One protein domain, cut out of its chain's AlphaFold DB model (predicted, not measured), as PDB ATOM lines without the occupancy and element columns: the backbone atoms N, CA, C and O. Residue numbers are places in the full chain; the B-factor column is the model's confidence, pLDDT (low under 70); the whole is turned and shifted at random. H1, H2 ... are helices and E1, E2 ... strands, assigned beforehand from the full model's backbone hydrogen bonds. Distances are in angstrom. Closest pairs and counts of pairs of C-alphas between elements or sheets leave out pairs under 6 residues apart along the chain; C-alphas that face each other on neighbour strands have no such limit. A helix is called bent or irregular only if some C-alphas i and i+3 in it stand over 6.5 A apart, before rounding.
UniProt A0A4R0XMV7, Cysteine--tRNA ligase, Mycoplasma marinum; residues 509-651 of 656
ATOM      1  N   ASP A 509     196.883 193.659 166.787       93.62
ATOM      2  CA  ASP A 509     197.701 193.623 165.573       93.62
ATOM      3  C   ASP A 509     197.369 192.399 164.712       93.62
ATOM      4  O   ASP A 509     197.182 192.541 163.506       93.62
ATOM      5  N   ASP A 510     197.187 191.229 165.327       92.75
ATOM      6  CA  ASP A 510     196.785 190.012 164.616       92.75
ATOM      7  C   ASP A 510     195.360 190.112 164.073       92.75
ATOM      8  O   ASP A 510     195.101 189.733 162.929       92.75
ATOM      9  N   PHE A 511     194.444 190.724 164.829       94.12
ATOM     10  CA  PHE A 511     193.121 191.052 164.306       94.12
ATOM     11  C   PHE A 511     193.220 191.953 163.061       94.12
ATOM     12  O   PHE A 511     192.537 191.701 162.074       94.12
ATOM     13  N   PHE A 512     194.101 192.961 163.054       95.62
ATOM     14  CA  PHE A 512     194.286 193.862 161.906       95.62
ATOM     15  C   PHE A 512     195.071 193.260 160.733       95.62
ATOM     16  O   PHE A 512     194.986 193.796 159.627       95.62
ATOM     17  N   LYS A 513     195.814 192.165 160.933       94.31
ATOM     18  CA  LYS A 513     196.395 191.380 159.830       94.31
ATOM     19  C   LYS A 513     195.320 190.602 159.073       94.31
ATOM     20  O   LYS A 513     195.398 190.494 157.854       94.31
ATOM     21  N   ASN A 514     194.315 190.103 159.792       92.75
ATOM     22  CA  ASN A 514     193.262 189.254 159.231       92.75
ATOM     23  C   ASN A 514     192.022 190.038 158.776       92.75
ATOM     24  O   ASN A 514     191.322 189.617 157.857       92.75
ATOM     25  N   TYR A 515     191.748 191.189 159.394       94.56
ATOM     26  CA  TYR A 515     190.534 191.972 159.170       94.56
ATOM     27  C   TYR A 515     190.843 193.455 158.980       94.56
ATOM     28  O   TYR A 515     191.762 194.018 159.575       94.56
ATOM     29  N   ASN A 516     190.014 194.140 158.189       94.62
ATOM     30  CA  ASN A 516     190.080 195.594 158.092       94.62
ATOM     31  C   ASN A 516     189.841 196.244 159.478       94.62
ATOM     32  O   ASN A 516     188.813 195.958 160.096       94.62
ATOM     33  N   PRO A 517     190.703 197.167 159.952       95.38
ATOM     34  CA  PRO A 517     190.569 197.769 161.284       95.38
ATOM     35  C   PRO A 517     189.219 198.444 161.574       95.38
ATOM     36  O   PRO A 517     188.756 198.435 162.717       95.38
ATOM     37  N   SER A 518     188.540 198.984 160.555       95.75
ATOM     38  CA  SER A 518     187.211 199.595 160.702       95.75
ATOM     39  C   SER A 518     186.128 198.597 161.126       95.75
ATOM     40  O   SER A 518     185.115 199.008 161.693       95.75
ATOM     41  N   ILE A 519     186.335 197.291 160.915       96.12
ATOM     42  CA  ILE A 519     185.420 196.242 161.390       96.12
ATOM     43  C   ILE A 519     185.308 196.295 162.911       96.12
ATOM     44  O   ILE A 519     184.210 196.148 163.436       96.12
ATOM     45  N   LEU A 520     186.399 196.599 163.621       95.88
ATOM     46  CA  LEU A 520     186.378 196.729 165.076       95.88
ATOM     47  C   LEU A 520     185.466 197.880 165.531       95.88
ATOM     48  O   LEU A 520     184.685 197.732 166.469       95.88
ATOM     49  N   ARG A 521     185.497 199.009 164.811       96.75
ATOM     50  CA  ARG A 521     184.610 200.154 165.073       96.75
ATOM     51  C   ARG A 521     183.149 199.765 164.863       96.75
ATOM     52  O   ARG A 521     182.310 200.068 165.707       96.75
ATOM     53  N   LEU A 522     182.852 199.062 163.768       96.94
ATOM     54  CA  LEU A 522     181.495 198.598 163.475       96.94
ATOM     55  C   LEU A 522     181.015 197.554 164.494       96.94
ATOM     56  O   LEU A 522     179.866 197.625 164.923       96.94
ATOM     57  N   LEU A 523     181.890 196.640 164.928       95.94
ATOM     58  CA  LEU A 523     181.609 195.665 165.984       95.94
ATOM     59  C   LEU A 523     181.183 196.367 167.274       95.94
ATOM     60  O   LEU A 523     180.177 195.987 167.868       95.94
ATOM     61  N   PHE A 524     181.877 197.428 167.686       95.81
ATOM     62  CA  PHE A 524     181.534 198.153 168.912       95.81
ATOM     63  C   PHE A 524     180.180 198.865 168.849       95.81
ATOM     64  O   PHE A 524     179.548 199.030 169.890       95.81
ATOM     65  N   LEU A 525     179.695 199.210 167.652       95.50
ATOM     66  CA  LEU A 525     178.366 199.794 167.444       95.50
ATOM     67  C   LEU A 525     177.222 198.771 167.548       95.50
ATOM     68  O   LEU A 525     176.070 199.163 167.713       95.50
ATOM     69  N   THR A 526     177.499 197.465 167.456       91.25
ATOM     70  CA  THR A 526     176.456 196.415 167.474       91.25
ATOM     71  C   THR A 526     175.766 196.241 168.828       91.25
ATOM     72  O   THR A 526     174.688 195.653 168.901       91.25
ATOM     73  N   THR A 527     176.364 196.759 169.899       88.62
ATOM     74  CA  THR A 527     175.846 196.675 171.268       88.62
ATOM     75  C   THR A 527     175.869 198.048 171.926       88.62
ATOM     76  O   THR A 527     176.597 198.938 171.491       88.62
ATOM     77  N   SER A 528     175.129 198.208 173.026       91.38
ATOM     78  CA  SER A 528     175.302 199.380 173.892       91.38
ATOM     79  C   SER A 528     176.776 199.520 174.314       91.38
ATOM     80  O   SER A 528     177.377 198.517 174.715       91.38
ATOM     81  N   PRO A 529     177.357 200.734 174.317       93.00
ATOM     82  CA  PRO A 529     178.748 200.940 174.724       93.00
ATOM     83  C   PRO A 529     179.088 200.368 176.110       93.00
ATOM     84  O   PRO A 529     180.199 199.883 176.326       93.00
ATOM     85  N   THR A 530     178.128 200.400 177.039       92.31
ATOM     86  CA  THR A 530     178.280 199.936 178.430       92.31
ATOM     87  C   THR A 530     178.072 198.430 178.592       92.31
ATOM     88  O   THR A 530     178.445 197.865 179.618       92.31
ATOM     89  N   ALA A 531     177.481 197.761 177.599       90.12
ATOM     90  CA  ALA A 531     177.212 196.330 177.650       90.12
ATOM     91  C   ALA A 531     178.461 195.514 177.274       90.12
ATOM     92  O   ALA A 531     179.270 195.958 176.449       90.12
ATOM     93  N   PRO A 532     178.646 194.310 177.839       90.25
ATOM     94  CA  PRO A 532     179.667 193.402 177.341       90.25
ATOM     95  C   PRO A 532     179.365 193.009 175.886       90.25
ATOM     96  O   PRO A 532     178.205 192.843 175.512       90.25
ATOM     97  N   ILE A 533     180.412 192.858 175.077       91.81
ATOM     98  CA  ILE A 533     180.322 192.270 173.736       91.81
ATOM     99  C   ILE A 533     180.819 190.840 173.848       91.81
ATOM    100  O   ILE A 533     181.923 190.628 174.341       91.81
ATOM    101  N   ASN A 534     180.025 189.880 173.383       90.88
ATOM    102  CA  ASN A 534     180.471 188.502 173.248       90.88
ATOM    103  C   ASN A 534     180.834 188.235 171.787       90.88
ATOM    104  O   ASN A 534     179.943 188.093 170.952       90.88
ATOM    105  N   LEU A 535     182.127 188.229 171.481       90.12
ATOM    106  CA  LEU A 535     182.627 187.965 170.142       90.12
ATOM    107  C   LEU A 535     182.604 186.469 169.853       90.12
ATOM    108  O   LEU A 535     183.009 185.657 170.682       90.12
ATOM    109  N   SER A 536     182.172 186.151 168.641       90.00
ATOM    110  CA  SER A 536     182.299 184.845 168.007       90.00
ATOM    111  C   SER A 536     182.735 185.051 166.558       90.00
ATOM    112  O   SER A 536     182.515 186.127 165.986       90.00
ATOM    113  N   THR A 537     183.298 184.021 165.929       88.94
ATOM    114  CA  THR A 537     183.666 184.063 164.502       88.94
ATOM    115  C   THR A 537     182.475 184.466 163.631       88.94
ATOM    116  O   THR A 537     182.593 185.340 162.779       88.94
ATOM    117  N   GLN A 538     181.282 183.944 163.931       91.94
ATOM    118  CA  GLN A 538     180.044 184.291 163.222       91.94
ATOM    119  C   GLN A 538     179.719 185.790 163.300       91.94
ATOM    120  O   GLN A 538     179.281 186.388 162.314       91.94
ATOM    121  N   MET A 539     179.936 186.417 164.462       93.81
ATOM    122  CA  MET A 539     179.710 187.852 164.645       93.81
ATOM    123  C   MET A 539     180.725 188.689 163.859       93.81
ATOM    124  O   MET A 539     180.351 189.704 163.260       93.81
ATOM    125  N   ILE A 540     181.990 188.262 163.834       94.00
ATOM    126  CA  ILE A 540     183.052 188.912 163.058       94.00
ATOM    127  C   ILE A 540     182.744 188.803 161.560       94.00
ATOM    128  O   ILE A 540     182.752 189.820 160.864       94.00
ATOM    129  N   ASP A 541     182.369 187.621 161.072       94.81
ATOM    130  CA  ASP A 541     182.040 187.381 159.663       94.81
ATOM    131  C   ASP A 541     180.815 188.182 159.213       94.81
ATOM    132  O   ASP A 541     180.828 188.830 158.162       94.81
ATOM    133  N   ALA A 542     179.751 188.192 160.021       95.69
ATOM    134  CA  ALA A 542     178.552 188.975 159.737       95.69
ATOM    135  C   ALA A 542     178.860 190.480 159.681       95.69
ATOM    136  O   ALA A 542     178.370 191.193 158.799       95.69
ATOM    137  N   THR A 543     179.706 190.966 160.592       96.62
ATOM    138  CA  THR A 543     180.108 192.377 160.628       96.62
ATOM    139  C   THR A 543     181.032 192.731 159.466       96.62
ATOM    140  O   THR A 543     180.891 193.808 158.888       96.62
ATOM    141  N   THR A 544     181.907 191.810 159.059       96.75
ATOM    142  CA  THR A 544     182.784 191.949 157.889       96.75
ATOM    143  C   THR A 544     181.964 192.091 156.610       96.75
ATOM    144  O   THR A 544     182.091 193.097 155.914       96.75
ATOM    145  N   LYS A 545     181.021 191.172 156.359       96.19
ATOM    146  CA  LYS A 545     180.111 191.242 155.200       96.19
ATOM    147  C   LYS A 545     179.329 192.553 155.164       96.19
ATOM    148  O   LYS A 545     179.169 193.176 154.116       96.19
ATOM    149  N   LYS A 546     178.847 193.006 156.323       96.69
ATOM    150  CA  LYS A 546     178.137 194.282 156.439       96.69
ATOM    151  C   LYS A 546     179.039 195.474 156.128       96.69
ATOM    152  O   LYS A 546     178.617 196.393 155.429       96.69
ATOM    153  N   TYR A 547     180.266 195.466 156.636       96.56
ATOM    154  CA  TYR A 547     181.246 196.505 156.351       96.56
ATOM    155  C   TYR A 547     181.580 196.571 154.854       96.56
ATOM    156  O   TYR A 547     181.597 197.659 154.285       96.56
ATOM    157  N   GLU A 548     181.738 195.432 154.180       94.81
ATOM    158  CA  GLU A 548     181.945 195.372 152.727       94.81
ATOM    159  C   GLU A 548     180.760 195.951 151.942       94.81
ATOM    160  O   GLU A 548     180.954 196.743 151.015       94.81
ATOM    161  N   GLN A 549     179.524 195.627 152.340       95.88
ATOM    162  CA  GLN A 549     178.320 196.210 151.737       95.88
ATOM    163  C   GLN A 549     178.273 197.732 151.916       95.88
ATOM    164  O   GLN A 549     177.966 198.456 150.966       95.88
ATOM    165  N   LEU A 550     178.611 198.224 153.111       96.44
ATOM    166  CA  LEU A 550     178.698 199.654 153.396       96.44
ATOM    167  C   LEU A 550     179.784 200.330 152.557       96.44
ATOM    168  O   LEU A 550     179.525 201.379 151.977       96.44
ATOM    169  N   LEU A 551     180.968 199.726 152.430       94.38
ATOM    170  CA  LEU A 551     182.057 200.258 151.608       94.38
ATOM    171  C   LEU A 551     181.712 200.291 150.119       94.38
ATOM    172  O   LEU A 551     182.090 201.237 149.422       94.38
ATOM    173  N   LYS A 552     180.992 199.285 149.620       93.94
ATOM    174  CA  LYS A 552     180.504 199.275 148.239       93.94
ATOM    175  C   LYS A 552     179.486 200.386 148.002       93.94
ATOM    176  O   LYS A 552     179.613 201.142 147.040       93.94
ATOM    177  N   ALA A 553     178.516 200.534 148.904       95.00
ATOM    178  CA  ALA A 553     177.527 201.605 148.827       95.00
ATOM    179  C   ALA A 553     178.181 202.994 148.939       95.00
ATOM    180  O   ALA A 553     177.896 203.874 148.130       95.00
ATOM    181  N   TYR A 554     179.131 203.159 149.861       95.12
ATOM    182  CA  TYR A 554     179.963 204.355 150.001       95.12
ATOM    183  C   TYR A 554     180.691 204.689 148.700       95.12
ATOM    184  O   TYR A 554     180.628 205.814 148.212       95.12
ATOM    185  N   SER A 555     181.335 203.692 148.096       93.38
ATOM    186  CA  SER A 555     182.053 203.848 146.836       93.38
ATOM    187  C   SER A 555     181.109 204.316 145.720       93.38
ATOM    188  O   SER A 555     181.340 205.330 145.061       93.38
ATOM    189  N   GLN A 556     179.977 203.643 145.543       93.31
ATOM    190  CA  GLN A 556     179.002 204.025 144.524       93.31
ATOM    191  C   GLN A 556     178.369 205.404 144.785       93.31
ATOM    192  O   GLN A 556     178.129 206.147 143.834       93.31
ATOM    193  N   ALA A 557     178.133 205.789 146.041       94.50
ATOM    194  CA  ALA A 557     177.605 207.107 146.400       94.50
ATOM    195  C   ALA A 557     178.541 208.248 145.953       94.50
ATOM    196  O   ALA A 557     178.078 209.274 145.449       94.50
ATOM    197  N   GLN A 558     179.863 208.042 146.014       94.25
ATOM    198  CA  GLN A 558     180.860 209.020 145.555       94.25
ATOM    199  C   GLN A 558     180.868 209.282 144.038       94.25
ATOM    200  O   GLN A 558     181.584 210.175 143.563       94.25
ATOM    201  N   LEU A 559     180.148 208.489 143.238       91.12
ATOM    202  CA  LEU A 559     180.050 208.713 141.791       91.12
ATOM    203  C   LEU A 559     179.291 209.999 141.464       91.12
ATOM    204  O   LEU A 559     179.619 210.649 140.469       91.12
ATOM    205  N   ASN A 560     178.321 210.351 142.311       88.56
ATOM    206  CA  ASN A 560     177.424 211.485 142.112       88.56
ATOM    207  C   ASN A 560     177.547 212.531 143.226       88.56
ATOM    208  O   ASN A 560     177.285 213.700 142.976       88.56
ATOM    209  N   GLU A 561     177.989 212.132 144.423       93.00
ATOM    210  CA  GLU A 561     178.059 213.015 145.586       93.00
ATOM    211  C   GLU A 561     179.484 213.245 146.091       93.00
ATOM    212  O   GLU A 561     180.393 212.428 145.905       93.00
ATOM    213  N   LYS A 562     179.682 214.384 146.762       89.88
ATOM    214  CA  LYS A 562     180.918 214.701 147.487       89.88
ATOM    215  C   LYS A 562     180.775 214.301 148.954       89.88
ATOM    216  O   LYS A 562     179.700 214.397 149.535       89.88
ATOM    217  N   ILE A 563     181.886 213.893 149.559       92.19
ATOM    218  CA  ILE A 563     181.950 213.608 150.992       92.19
ATOM    219  C   ILE A 563     181.917 214.943 151.748       92.19
ATOM    220  O   ILE A 563     182.860 215.728 151.641       92.19
ATOM    221  N   ASP A 564     180.864 215.177 152.526       91.50
ATOM    222  CA  ASP A 564     180.746 216.325 153.425       91.50
ATOM    223  C   ASP A 564     180.079 215.895 154.735       91.50
ATOM    224  O   ASP A 564     178.937 215.437 154.740       91.50
ATOM    225  N   ILE A 565     180.814 216.060 155.839       91.38
ATOM    226  CA  ILE A 565     180.394 215.681 157.192       91.38
ATOM    227  C   ILE A 565     179.135 216.428 157.644       91.38
ATOM    228  O   ILE A 565     178.427 215.927 158.501       91.38
ATOM    229  N   LYS A 566     178.820 217.591 157.056       90.19
ATOM    230  CA  LYS A 566     177.629 218.379 157.413       90.19
ATOM    231  C   LYS A 566     176.301 217.672 157.121       90.19
ATOM    232  O   LYS A 566     175.284 218.087 157.658       90.19
ATOM    233  N   ASN A 567     176.305 216.638 156.278       91.25
ATOM    234  CA  ASN A 567     175.103 215.867 155.946       91.25
ATOM    235  C   ASN A 567     174.868 214.674 156.889       91.25
ATOM    236  O   ASN A 567     174.047 213.814 156.582       91.25
ATOM    237  N   GLU A 568     175.630 214.557 157.978       93.31
ATOM    238  CA  GLU A 568     175.454 213.477 158.949       93.31
ATOM    239  C   GLU A 568     174.157 213.643 159.752       93.31
ATOM    240  O   GLU A 568     173.694 214.757 159.991       93.31
ATOM    241  N   THR A 569     173.571 212.521 160.162       91.94
ATOM    242  CA  THR A 569     172.270 212.465 160.855       91.94
ATOM    243  C   THR A 569     172.335 211.716 162.184       91.94
ATOM    244  O   THR A 569     171.309 211.464 162.817       91.94
ATOM    245  N   ILE A 570     173.534 211.328 162.624       94.19
ATOM    246  CA  ILE A 570     173.726 210.371 163.722       94.19
ATOM    247  C   ILE A 570     174.441 210.967 164.933       94.19
ATOM    248  O   ILE A 570     174.495 210.311 165.971       94.19
ATOM    249  N   SER A 571     174.994 212.178 164.846       91.06
ATOM    250  CA  SER A 571     175.810 212.754 165.918       91.06
ATOM    251  C   SER A 571     175.068 212.906 167.234       91.06
ATOM    252  O   SER A 571     175.649 212.631 168.282       91.06
ATOM    253  N   SER A 572     173.790 213.289 167.201       87.31
ATOM    254  CA  SER A 572     172.948 213.384 168.396       87.31
ATOM    255  C   SER A 572     172.858 212.027 169.101       87.31
ATOM    256  O   SER A 572     173.208 211.921 170.275       87.31
ATOM    257  N   HIS A 573     172.515 210.973 168.359       91.88
ATOM    258  CA  HIS A 573     172.421 209.602 168.859       91.88
ATOM    259  C   HIS A 573     173.765 209.070 169.368       91.88
ATOM    260  O   HIS A 573     173.830 208.476 170.443       91.88
ATOM    261  N   VAL A 574     174.860 209.328 168.647       93.44
ATOM    262  CA  VAL A 574     176.213 208.971 169.096       93.44
ATOM    263  C   VAL A 574     176.554 209.680 170.409       93.44
ATOM    264  O   VAL A 574     177.003 209.032 171.356       93.44
ATOM    265  N   SER A 575     176.307 210.989 170.498       89.38
ATOM    266  CA  SER A 575     176.588 211.774 171.703       89.38
ATOM    267  C   SER A 575     175.730 211.350 172.901       89.38
ATOM    268  O   SER A 575     176.185 211.412 174.038       89.38
ATOM    269  N   ASN A 576     174.545 210.796 172.646       88.19
ATOM    270  CA  ASN A 576     173.672 210.228 173.672       88.19
ATOM    271  C   ASN A 576     173.999 208.761 174.014       88.19
ATOM    272  O   ASN A 576     173.322 208.167 174.855       88.19
ATOM    273  N   TRP A 577     175.041 208.173 173.404       92.00
ATOM    274  CA  TRP A 577     175.436 206.761 173.546       92.00
ATOM    275  C   TRP A 577     174.385 205.754 173.025       92.00
ATOM    276  O   TRP A 577     174.360 204.586 173.417       92.00
ATOM    277  N   GLU A 578     173.540 206.173 172.080       91.81
ATOM    278  CA  GLU A 578     172.448 205.386 171.492       91.81
ATOM    279  C   GLU A 578     172.913 204.571 170.271       91.81
ATOM    280  O   GLU A 578     172.382 204.693 169.165       91.81
ATOM    281  N   PHE A 579     173.916 203.706 170.452       94.44
ATOM    282  CA  PHE A 579     174.537 202.957 169.344       94.44
ATOM    283  C   PHE A 579     173.552 202.069 168.567       94.44
ATOM    284  O   PHE A 579     173.657 201.956 167.347       94.44
ATOM    285  N   SER A 580     172.526 201.526 169.227       92.56
ATOM    286  CA  SER A 580     171.462 200.783 168.541       92.56
ATOM    287  C   SER A 580     170.719 201.643 167.515       92.56
ATOM    288  O   SER A 580     170.417 201.163 166.423       92.56
ATOM    289  N   LYS A 581     170.466 202.923 167.828       93.75
ATOM    290  CA  LYS A 581     169.784 203.849 166.914       93.75
ATOM    291  C   LYS A 581     170.691 204.267 165.761       93.75
ATOM    292  O   LYS A 581     170.250 204.315 164.617       93.75
ATOM    293  N   VAL A 582     171.976 204.473 166.044       96.75
ATOM    294  CA  VAL A 582     173.007 204.703 165.020       96.75
ATOM    295  C   VAL A 582     173.044 203.544 164.019       96.75
ATOM    296  O   VAL A 582     173.028 203.764 162.808       96.75
ATOM    297  N   MET A 583     173.032 202.301 164.507       96.88
ATOM    298  CA  MET A 583     173.017 201.113 163.652       96.88
ATOM    299  C   MET A 583     171.721 200.965 162.853       96.88
ATOM    300  O   MET A 583     171.767 200.524 161.703       96.88
ATOM    301  N   GLU A 584     170.577 201.332 163.430       96.31
ATOM    302  CA  GLU A 584     169.290 201.374 162.730       96.31
ATOM    303  C   GLU A 584     169.332 202.350 161.545       96.31
ATOM    304  O   GLU A 584     168.983 201.963 160.428       96.31
ATOM    305  N   ILE A 585     169.834 203.572 161.759       95.81
ATOM    306  CA  ILE A 585     169.976 204.598 160.715       95.81
ATOM    307  C   ILE A 585     170.937 204.119 159.626       95.81
ATOM    308  O   ILE A 585     170.589 204.145 158.448       95.81
ATOM    309  N   LEU A 586     172.100 203.580 160.005       97.38
ATOM    310  CA  LEU A 586     173.090 203.075 159.052       97.38
ATOM    311  C   LEU A 586     172.524 201.944 158.173       97.38
ATOM    312  O   LEU A 586     172.746 201.916 156.960       97.38
ATOM    313  N   ASN A 587     171.747 201.030 158.764       96.94
ATOM    314  CA  ASN A 587     171.034 199.982 158.026       96.94
ATOM    315  C   ASN A 587     169.976 200.563 157.087       96.94
ATOM    316  O   ASN A 587     169.842 200.105 155.951       96.94
ATOM    317  N   GLY A 588     169.229 201.560 157.563       97.62
ATOM    318  CA  GLY A 588     168.241 202.289 156.776       97.62
ATOM    319  C   GLY A 588     168.874 202.966 155.562       97.62
ATOM    320  O   GLY A 588     168.387 202.776 154.447       97.62
ATOM    321  N   ASN A 589     169.997 203.668 155.756       96.50
ATOM    322  CA  ASN A 589     170.741 204.317 154.677       96.50
ATOM    323  C   ASN A 589     171.209 203.292 153.637       96.50
ATOM    324  O   ASN A 589     170.985 203.479 152.441       96.50
ATOM    325  N   LEU A 590     171.801 202.179 154.086       97.12
ATOM    326  CA  LEU A 590     172.278 201.121 153.195       97.12
ATOM    327  C   LEU A 590     171.134 200.486 152.393       97.12
ATOM    328  O   LEU A 590     171.240 200.323 151.176       97.12
ATOM    329  N   LYS A 591     170.022 200.154 153.058       97.44
ATOM    330  CA  LYS A 591     168.840 199.574 152.411       97.44
ATOM    331  C   LYS A 591     168.255 200.534 151.377       97.44
ATOM    332  O   LYS A 591     168.039 200.129 150.239       97.44
ATOM    333  N   ALA A 592     168.047 201.799 151.744       96.00
ATOM    334  CA  ALA A 592     167.515 202.817 150.842       96.00
ATOM    335  C   ALA A 592     168.413 203.018 149.610       96.00
ATOM    336  O   ALA A 592     167.913 203.025 148.482       96.00
ATOM    337  N   PHE A 593     169.733 203.091 149.812       95.81
ATOM    338  CA  PHE A 593     170.700 203.246 148.727       95.81
ATOM    339  C   PHE A 593     170.666 202.068 147.742       95.81
ATOM    340  O   PHE A 593     170.678 202.272 146.521       95.81
ATOM    341  N   ASN A 594     170.598 200.841 148.268       94.00
ATOM    342  CA  ASN A 594     170.531 199.614 147.471       94.00
ATOM    343  C   ASN A 594     169.194 199.467 146.729       94.00
ATOM    344  O   ASN A 594     169.169 198.916 145.633       94.00
ATOM    345  N   SER A 595     168.102 200.013 147.270       94.75
ATOM    346  CA  SER A 595     166.802 200.101 146.588       94.75
ATOM    347  C   SER A 595     166.732 201.203 145.519       94.75
ATOM    348  O   SER A 595     165.668 201.426 144.951       94.75
ATOM    349  N   GLY A 596     167.834 201.906 145.240       91.44
ATOM    350  CA  GLY A 596     167.912 202.914 144.180       91.44
ATOM    351  C   GLY A 596     167.594 204.348 144.610       91.44
ATOM    352  O   GLY A 596     167.731 205.243 143.782       91.44
ATOM    353  N   LYS A 597     167.253 204.598 145.883       91.62
ATOM    354  CA  LYS A 597     167.020 205.954 146.413       91.62
ATOM    355  C   LYS A 597     168.356 206.670 146.597       91.62
ATOM    356  O   LYS A 597     169.048 206.455 147.594       91.62
ATOM    357  N   LYS A 598     168.786 207.446 145.602       85.44
ATOM    358  CA  LYS A 598     170.122 208.067 145.595       85.44
ATOM    359  C   LYS A 598     170.213 209.321 146.460       85.44
ATOM    360  O   LYS A 598     171.328 209.731 146.767       85.44
ATOM    361  N   GLU A 599     169.098 209.853 146.942       89.12
ATOM    362  CA  GLU A 599     169.030 211.029 147.818       89.12
ATOM    363  C   GLU A 599     169.760 210.786 149.151       89.12
ATOM    364  O   GLU A 599     170.377 211.695 149.701       89.12
ATOM    365  N   VAL A 600     169.790 209.532 149.625       94.69
ATOM    366  CA  VAL A 600     170.479 209.129 150.867       94.69
ATOM    367  C   VAL A 600     172.007 209.090 150.737       94.69
ATOM    368  O   VAL A 600     172.713 208.858 151.716       94.69
ATOM    369  N   SER A 601     172.552 209.294 149.534       96.06
ATOM    370  CA  SER A 601     173.992 209.171 149.271       96.06
ATOM    371  C   SER A 601     174.819 210.122 150.138       96.06
ATOM    372  O   SER A 601     175.811 209.696 150.723       96.06
ATOM    373  N   LYS A 602     174.400 211.389 150.273       95.88
ATOM    374  CA  LYS A 602     175.107 212.387 151.096       95.88
ATOM    375  C   LYS A 602     175.151 211.977 152.567       95.88
ATOM    376  O   LYS A 602     176.217 212.010 153.177       95.88
ATOM    377  N   GLU A 603     174.008 211.545 153.093       96.06
ATOM    378  CA  GLU A 603     173.860 211.070 154.468       96.06
ATOM    379  C   GLU A 603     174.715 209.822 154.727       96.06
ATOM    380  O   GLU A 603     175.482 209.785 155.684       96.06
ATOM    381  N   LEU A 604     174.672 208.829 153.830       96.94
ATOM    382  CA  LEU A 604     175.484 207.615 153.933       96.94
ATOM    383  C   LEU A 604     176.988 207.935 153.978       96.94
ATOM    384  O   LEU A 604     177.709 207.400 154.823       96.94
ATOM    385  N   LEU A 605     177.465 208.811 153.081       97.25
ATOM    386  CA  LEU A 605     178.865 209.245 153.047       97.25
ATOM    387  C   LEU A 605     179.266 209.944 154.354       97.25
ATOM    388  O   LEU A 605     180.336 209.668 154.897       97.25
ATOM    389  N   ALA A 606     178.411 210.837 154.856       97.00
ATOM    390  CA  ALA A 606     178.670 211.616 156.060       97.00
ATOM    391  C   ALA A 606     178.651 210.751 157.330       97.00
ATOM    392  O   ALA A 606     179.565 210.851 158.148       97.00
ATOM    393  N   ASN A 607     177.684 209.839 157.457       98.00
ATOM    394  CA  ASN A 607     177.551 208.935 158.599       98.00
ATOM    395  C   ASN A 607     178.740 207.966 158.695       98.00
ATOM    396  O   ASN A 607     179.316 207.789 159.769       98.00
ATOM    397  N   LEU A 608     179.180 207.385 157.574       97.88
ATOM    398  CA  LEU A 608     180.366 206.517 157.544       97.88
ATOM    399  C   LEU A 608     181.659 207.273 157.880       97.88
ATOM    400  O   LEU A 608     182.555 206.706 158.514       97.88
ATOM    401  N   LEU A 609     181.762 208.543 157.475       97.38
ATOM    402  CA  LEU A 609     182.880 209.409 157.845       97.38
ATOM    403  C   LEU A 609     182.854 209.755 159.344       97.38
ATOM    404  O   LEU A 609     183.890 209.659 160.002       97.38
ATOM    405  N   LEU A 610     181.689 210.115 159.899       97.62
ATOM    406  CA  LEU A 610     181.532 210.443 161.321       97.62
ATOM    407  C   LEU A 610     181.922 209.268 162.217       97.62
ATOM    408  O   LEU A 610     182.625 209.449 163.207       97.62
ATOM    409  N   LEU A 611     181.508 208.056 161.848       97.75
ATOM    410  CA  LEU A 611     181.836 206.843 162.596       97.75
ATOM    411  C   LEU A 611     183.309 206.443 162.478       97.75
ATOM    412  O   LEU A 611     183.740 205.523 163.173       97.75
ATOM    413  N   GLY A 612     184.092 207.103 161.620       97.12
ATOM    414  CA  GLY A 612     185.478 206.740 161.328       97.12
ATOM    415  C   GLY A 612     185.607 205.398 160.601       97.12
ATOM    416  O   GLY A 612     186.682 204.805 160.615       97.12
ATOM    417  N   LEU A 613     184.527 204.910 159.980       96.88
ATOM    418  CA  LEU A 613     184.545 203.703 159.145       96.88
ATOM    419  C   LEU A 613     185.238 203.960 157.802       96.88
ATOM    420  O   LEU A 613     185.726 203.022 157.176       96.88
ATOM    421  N   THR A 614     185.291 205.229 157.395       94.56
ATOM    422  CA  THR A 614     186.035 205.734 156.237       94.56
ATOM    423  C   THR A 614     186.808 206.998 156.618       94.56
ATOM    424  O   THR A 614     186.578 207.600 157.671       94.56
ATOM    425  N   THR A 615     187.723 207.419 155.753       91.06
ATOM    426  CA  THR A 615     188.482 208.665 155.863       91.06
ATOM    427  C   THR A 615     188.133 209.624 154.723       91.06
ATOM    428  O   THR A 615     187.641 209.222 153.670       91.06
ATOM    429  N   LYS A 616     188.458 210.916 154.873       84.94
ATOM    430  CA  LYS A 616     188.327 211.896 153.773       84.94
ATOM    431  C   LYS A 616     189.199 211.559 152.552       84.94
ATOM    432  O   LYS A 616     188.970 212.119 151.477       84.94
ATOM    433  N   ASN A 617     190.185 210.679 152.725       85.31
ATOM    434  CA  ASN A 617     191.105 210.240 151.683       85.31
ATOM    435  C   ASN A 617     190.618 208.982 150.955       85.31
ATOM    436  O   ASN A 617     191.200 208.637 149.930       85.31
ATOM    437  N   ASP A 618     189.527 208.352 151.404       86.56
ATOM    438  CA  ASP A 618     188.954 207.146 150.790       86.56
ATOM    439  C   ASP A 618     188.154 207.492 149.519       86.56
ATOM    440  O   ASP A 618     187.000 207.096 149.331       86.56
ATOM    441  N   LYS A 619     188.762 208.287 148.634       87.38
ATOM    442  CA  LYS A 619     188.153 208.777 147.402       87.38
ATOM    443  C   LYS A 619     188.350 207.794 146.261       87.38
ATOM    444  O   LYS A 619     189.448 207.300 146.023       87.38
ATOM    445  N   ILE A 620     187.302 207.599 145.470       90.25
ATOM    446  CA  ILE A 620     187.430 206.872 144.203       90.25
ATOM    447  C   ILE A 620     188.215 207.709 143.194       90.25
ATOM    448  O   ILE A 620     187.883 208.875 142.959       90.25
ATOM    449  N   SER A 621     189.201 207.086 142.542       88.62
ATOM    450  CA  SER A 621     189.976 207.715 141.472       88.62
ATOM    451  C   SER A 621     189.092 208.127 140.288       88.62
ATOM    452  O   SER A 621     188.130 207.444 139.927       88.62
ATOM    453  N   ASN A 622     189.442 209.228 139.621       87.44
ATOM    454  CA  ASN A 622     188.712 209.685 138.433       87.44
ATOM    455  C   ASN A 622     188.689 208.625 137.317       87.44
ATOM    456  O   ASN A 622     187.693 208.506 136.601       87.44
ATOM    457  N   VAL A 623     189.750 207.816 137.215       89.06
ATOM    458  CA  VAL A 623     189.834 206.678 136.289       89.06
ATOM    459  C   VAL A 623     188.753 205.646 136.606       89.06
ATOM    460  O   VAL A 623     187.977 205.294 135.720       89.06
ATOM    461  N   ASN A 624     188.615 205.241 137.870       90.81
ATOM    462  CA  ASN A 624     187.606 204.265 138.285       90.81
ATOM    463  C   ASN A 624     186.184 204.807 138.094       90.81
ATOM    464  O   ASN A 624     185.316 204.087 137.603       90.81
ATOM    465  N   LYS A 625     185.947 206.099 138.374       90.19
ATOM    466  CA  LYS A 625     184.653 206.747 138.083       90.19
ATOM    467  C   LYS A 625     184.322 206.704 136.585       90.19
ATOM    468  O   LYS A 625     183.191 206.389 136.210       90.19
ATOM    469  N   LYS A 626     185.301 206.995 135.720       90.38
ATOM    470  CA  LYS A 626     185.144 206.950 134.256       90.38
ATOM    471  C   LYS A 626     184.898 205.522 133.763       90.38
ATOM    472  O   LYS A 626     183.980 205.309 132.973       90.38
ATOM    473  N   ASN A 627     185.669 204.553 134.252       92.06
ATOM    474  CA  ASN A 627     185.525 203.143 133.892       92.06
ATOM    475  C   ASN A 627     184.171 202.583 134.334       92.06
ATOM    476  O   ASN A 627     183.531 201.875 133.562       92.06
ATOM    477  N   TYR A 628     183.670 202.978 135.506       92.69
ATOM    478  CA  TYR A 628     182.341 202.582 135.966       92.69
ATOM    479  C   TYR A 628     181.217 203.126 135.078       92.69
ATOM    480  O   TYR A 628     180.317 202.382 134.690       92.69
ATOM    481  N   LYS A 629     181.291 204.402 134.669       91.31
ATOM    482  CA  LYS A 629     180.332 204.977 133.707       91.31
ATOM    483  C   LYS A 629     180.375 204.251 132.358       91.31
ATOM    484  O   LYS A 629     179.327 203.927 131.801       91.31
ATOM    485  N   LYS A 630     181.576 203.936 131.854       93.06
ATOM    486  CA  LYS A 630     181.746 203.126 130.634       93.06
ATOM    487  C   LYS A 630     181.147 201.728 130.788       93.06
ATOM    488  O   LYS A 630     180.516 201.245 129.855       93.06
ATOM    489  N   TRP A 631     181.313 201.103 131.952       94.69
ATOM    490  CA  TRP A 631     180.777 199.776 132.242       94.69
ATOM    491  C   TRP A 631     179.244 199.765 132.210       94.69
ATOM    492  O   TRP A 631     178.655 198.913 131.543       94.69
ATOM    493  N   ILE A 632     178.593 200.751 132.841       91.56
ATOM    494  CA  ILE A 632     177.132 200.920 132.774       91.56
ATOM    495  C   ILE A 632     176.668 201.095 131.323       91.56
ATOM    496  O   ILE A 632     175.743 200.406 130.891       91.56
ATOM    497  N   ASN A 633     177.326 201.967 130.553       94.56
ATOM    498  CA  ASN A 633     176.969 202.202 129.151       94.56
ATOM    499  C   ASN A 633     177.154 200.946 128.285       94.56
ATOM    500  O   ASN A 633     176.287 200.632 127.474       94.56
ATOM    501  N   ALA A 634     178.237 200.190 128.487       94.75
ATOM    502  CA  ALA A 634     178.477 198.935 127.779       94.75
ATOM    503  C   ALA A 634     177.369 197.906 128.056       94.75
ATOM    504  O   ALA A 634     176.883 197.271 127.123       94.75
ATOM    505  N   ARG A 635     176.906 197.793 129.313       94.81
ATOM    506  CA  ARG A 635     175.767 196.932 129.669       94.81
ATOM    507  C   ARG A 635     174.462 197.397 129.029       94.81
ATOM    508  O   ARG A 635     173.740 196.569 128.483       94.81
ATOM    509  N   LYS A 636     174.172 198.702 129.069       94.94
ATOM    510  CA  LYS A 636     172.959 199.285 128.470       94.94
ATOM    511  C   LYS A 636     172.898 199.041 126.957       94.94
ATOM    512  O   LYS A 636     171.836 198.727 126.435       94.94
ATOM    513  N   ASN A 637     174.048 199.094 126.288       95.69
ATOM    514  CA  ASN A 637     174.181 198.866 124.848       95.69
ATOM    515  C   ASN A 637     174.414 197.389 124.477       95.69
ATOM    516  O   ASN A 637     174.791 197.104 123.344       95.69
ATOM    517  N   LYS A 638     174.249 196.446 125.421       95.25
ATOM    518  CA  LYS A 638     174.479 194.998 125.229       95.25
ATOM    519  C   LYS A 638     175.887 194.633 124.707       95.25
ATOM    520  O   LYS A 638     176.094 193.544 124.180       95.25
ATOM    521  N   ASN A 639     176.888 195.499 124.897       95.44
ATOM    522  CA  ASN A 639     178.290 195.212 124.579       95.44
ATOM    523  C   ASN A 639     178.941 194.436 125.736       95.44
ATOM    524  O   ASN A 639     179.703 194.982 126.542       95.44
ATOM    525  N   TYR A 640     178.607 193.149 125.836       94.12
ATOM    526  CA  TYR A 640     179.022 192.305 126.957       94.12
ATOM    527  C   TYR A 640     180.534 192.067 127.011       94.12
ATOM    528  O   TYR A 640     181.090 192.018 128.103       94.12
ATOM    529  N   LYS A 641     181.228 192.031 125.863       95.31
ATOM    530  CA  LYS A 641     182.693 191.879 125.811       95.31
ATOM    531  C   LYS A 641     183.406 193.051 126.491       95.31
ATOM    532  O   LYS A 641     184.302 192.846 127.312       95.31
ATOM    533  N   LEU A 642     182.988 194.285 126.192       93.19
ATOM    534  CA  LEU A 642     183.523 195.477 126.855       93.19
ATOM    535  C   LEU A 642     183.088 195.549 128.326       93.19
ATOM    536  O   LEU A 642     183.895 195.912 129.182       93.19
ATOM    537  N   ALA A 643     181.837 195.189 128.627       92.44
ATOM    538  CA  ALA A 643     181.338 195.164 129.998       92.44
ATOM    539  C   ALA A 643     182.128 194.177 130.877       92.44
ATOM    540  O   ALA A 643     182.470 194.520 132.004       92.44
ATOM    541  N   ASP A 644     182.480 192.995 130.374       93.12
ATOM    542  CA  ASP A 644     183.271 192.023 131.133       93.12
ATOM    543  C   ASP A 644     184.723 192.454 131.323       93.12
ATOM    544  O   ASP A 644     185.269 192.281 132.414       93.12
ATOM    545  N   LYS A 645     185.334 193.085 130.312       93.69
ATOM    546  CA  LYS A 645     186.665 193.690 130.462       93.69
ATOM    547  C   LYS A 645     186.670 194.738 131.581       93.69
ATOM    548  O   LYS A 645     187.464 194.643 132.511       93.69
ATOM    549  N   LEU A 646     185.742 195.696 131.527       92.31
ATOM    550  CA  LEU A 646     185.640 196.757 132.533       92.31
ATOM    551  C   LEU A 646     185.238 196.211 133.911       92.31
ATOM    552  O   LEU A 646     185.684 196.740 134.924       92.31
ATOM    553  N   ARG A 647     184.433 195.139 133.972       91.50
ATOM    554  CA  ARG A 647     184.085 194.461 135.229       91.50
ATOM    555  C   ARG A 647     185.331 193.931 135.933       91.50
ATOM    556  O   ARG A 647     185.475 194.180 137.124       91.50
ATOM    557  N   LYS A 648     186.229 193.257 135.203       90.12
ATOM    558  CA  LYS A 648     187.503 192.753 135.742       90.12
ATOM    559  C   LYS A 648     188.393 193.891 136.252       90.12
ATOM    560  O   LYS A 648     188.927 193.793 137.349       90.12
ATOM    561  N   GLU A 649     188.483 194.997 135.508       87.81
ATOM    562  CA  GLU A 649     189.236 196.193 135.933       87.81
ATOM    563  C   GLU A 649     188.654 196.836 137.208       87.81
ATOM    564  O   GLU A 649     189.386 197.382 138.031       87.81
ATOM    565  N   LEU A 650     187.334 196.766 137.393       88.69
ATOM    566  CA  LEU A 650     186.628 197.378 138.518       88.69
ATOM    567  C   LEU A 650     186.452 196.442 139.728       88.69
ATOM    568  O   LEU A 650     186.076 196.925 140.798       88.69
ATOM    569  N   GLN A 651     186.748 195.147 139.601       84.62
ATOM    570  CA  GLN A 651     186.499 194.128 140.631       84.62
ATOM    571  C   GLN A 651     187.215 194.435 141.959       84.62
ATOM    572  O   GLN A 651     186.665 194.206 143.031       84.62
TER     573      GLN A 651
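What this domain is: This is residues 509 to 651 of the 656 residues of the protein "Cysteine--tRNA ligase" of Mycoplasma marinum (UniProt A0A4R0XMV7). The long helix H3 crosses H2 and the hairpin of H5 and H6 in a body of crossed helices, and a second helical hairpin, H7 and H8, sits at one end of the long axis, apart from the other helices and reached by a long link. The short helix H4 is at the start of H5, H1 is near H2, and the small strand E1 comes just before H3, joined to it by a tight link. The printed part has 143 residues, in the order H1, H2, E1, H3, H4, H5, H6, H7, H8: eight named helices and one named strand, mostly helix. It is only just compact, close to loose, with a radius of gyration of the C-alphas of 16.9 A, and elongated, spanning 54 by 34 by 26 A.

How they stand to each other: H3, residues 537 to 557, touches H5, residues 579 to 594, at a steep tilt of 52 degrees, the same way; their closest C-alphas, Leu 550 and Leu 590, are 6.6 A apart. H5 is the hub, touching four helices. H6, residues 598 to 610, forms a helical hairpin with H5, opposite ways at 36 degrees, a tilt only just steep; the closest C-alphas, Asn 589 and Leu 604, are 5.8 A apart. H3 touches H6 with residues 554 to 557 alone, and the closest C-alphas, Ala 557 and Ser 601, are 5.1 A apart. H2, residues 518 to 525, touches H3 at a steep tilt of 70.0 degrees, only just short of about perpendicular, with the C-alphas of Ile 519 and Thr 544 closest at 6.1 A. H2 also touches H5, with the C-alphas of Leu 525 and Phe 579 closest at 5.3 A. H4, residues 571 to 575, and H5 touch only at the corner by their link, the C-alphas of His 573 and Val 582 closest at 6.3 A. H1, residues 509 to 514, and H2 are near each other. E1, residues 533 to 535, pairs with no named strand and meets H3 only through their link. H7, residues 622 to 636, and H8, residues 640 to 650, form a helical hairpin at a shallow tilt of 27 degrees, opposite ways, with the C-alphas of Trp 631 and Ala 643 closest at 5.2 A. In H1, H2, H3, H4, H5, H7 and H8 every O i to N i+4 pair is within hydrogen-bond range; in H6 it is 7 of 9.

Where its parts are: H3 is 29.9 A long, from C-alpha 537 at (183.666, 184.063, 164.502) to C-alpha 557 at (177.605, 207.107, 146.400). H5 measures 22.5 A, H7 21.3 A, H6 19.6 A and H8 14.7 A, H8 ending with C-alpha 650 at (186.628, 197.378, 138.518). H6 is irregular: C-alphas 599 and 602 are 7.0 A apart.

The domain as a whole: The C-alphas of Thr 530 and Asn 639 are the two farthest apart, at 54.1 A. The printed part has no cut. The links from H3 to H4, 13 residues, and from H6 to H7, 11 residues, are long. The mean pLDDT of the printed part is 93.3, and no printed residue is under 70.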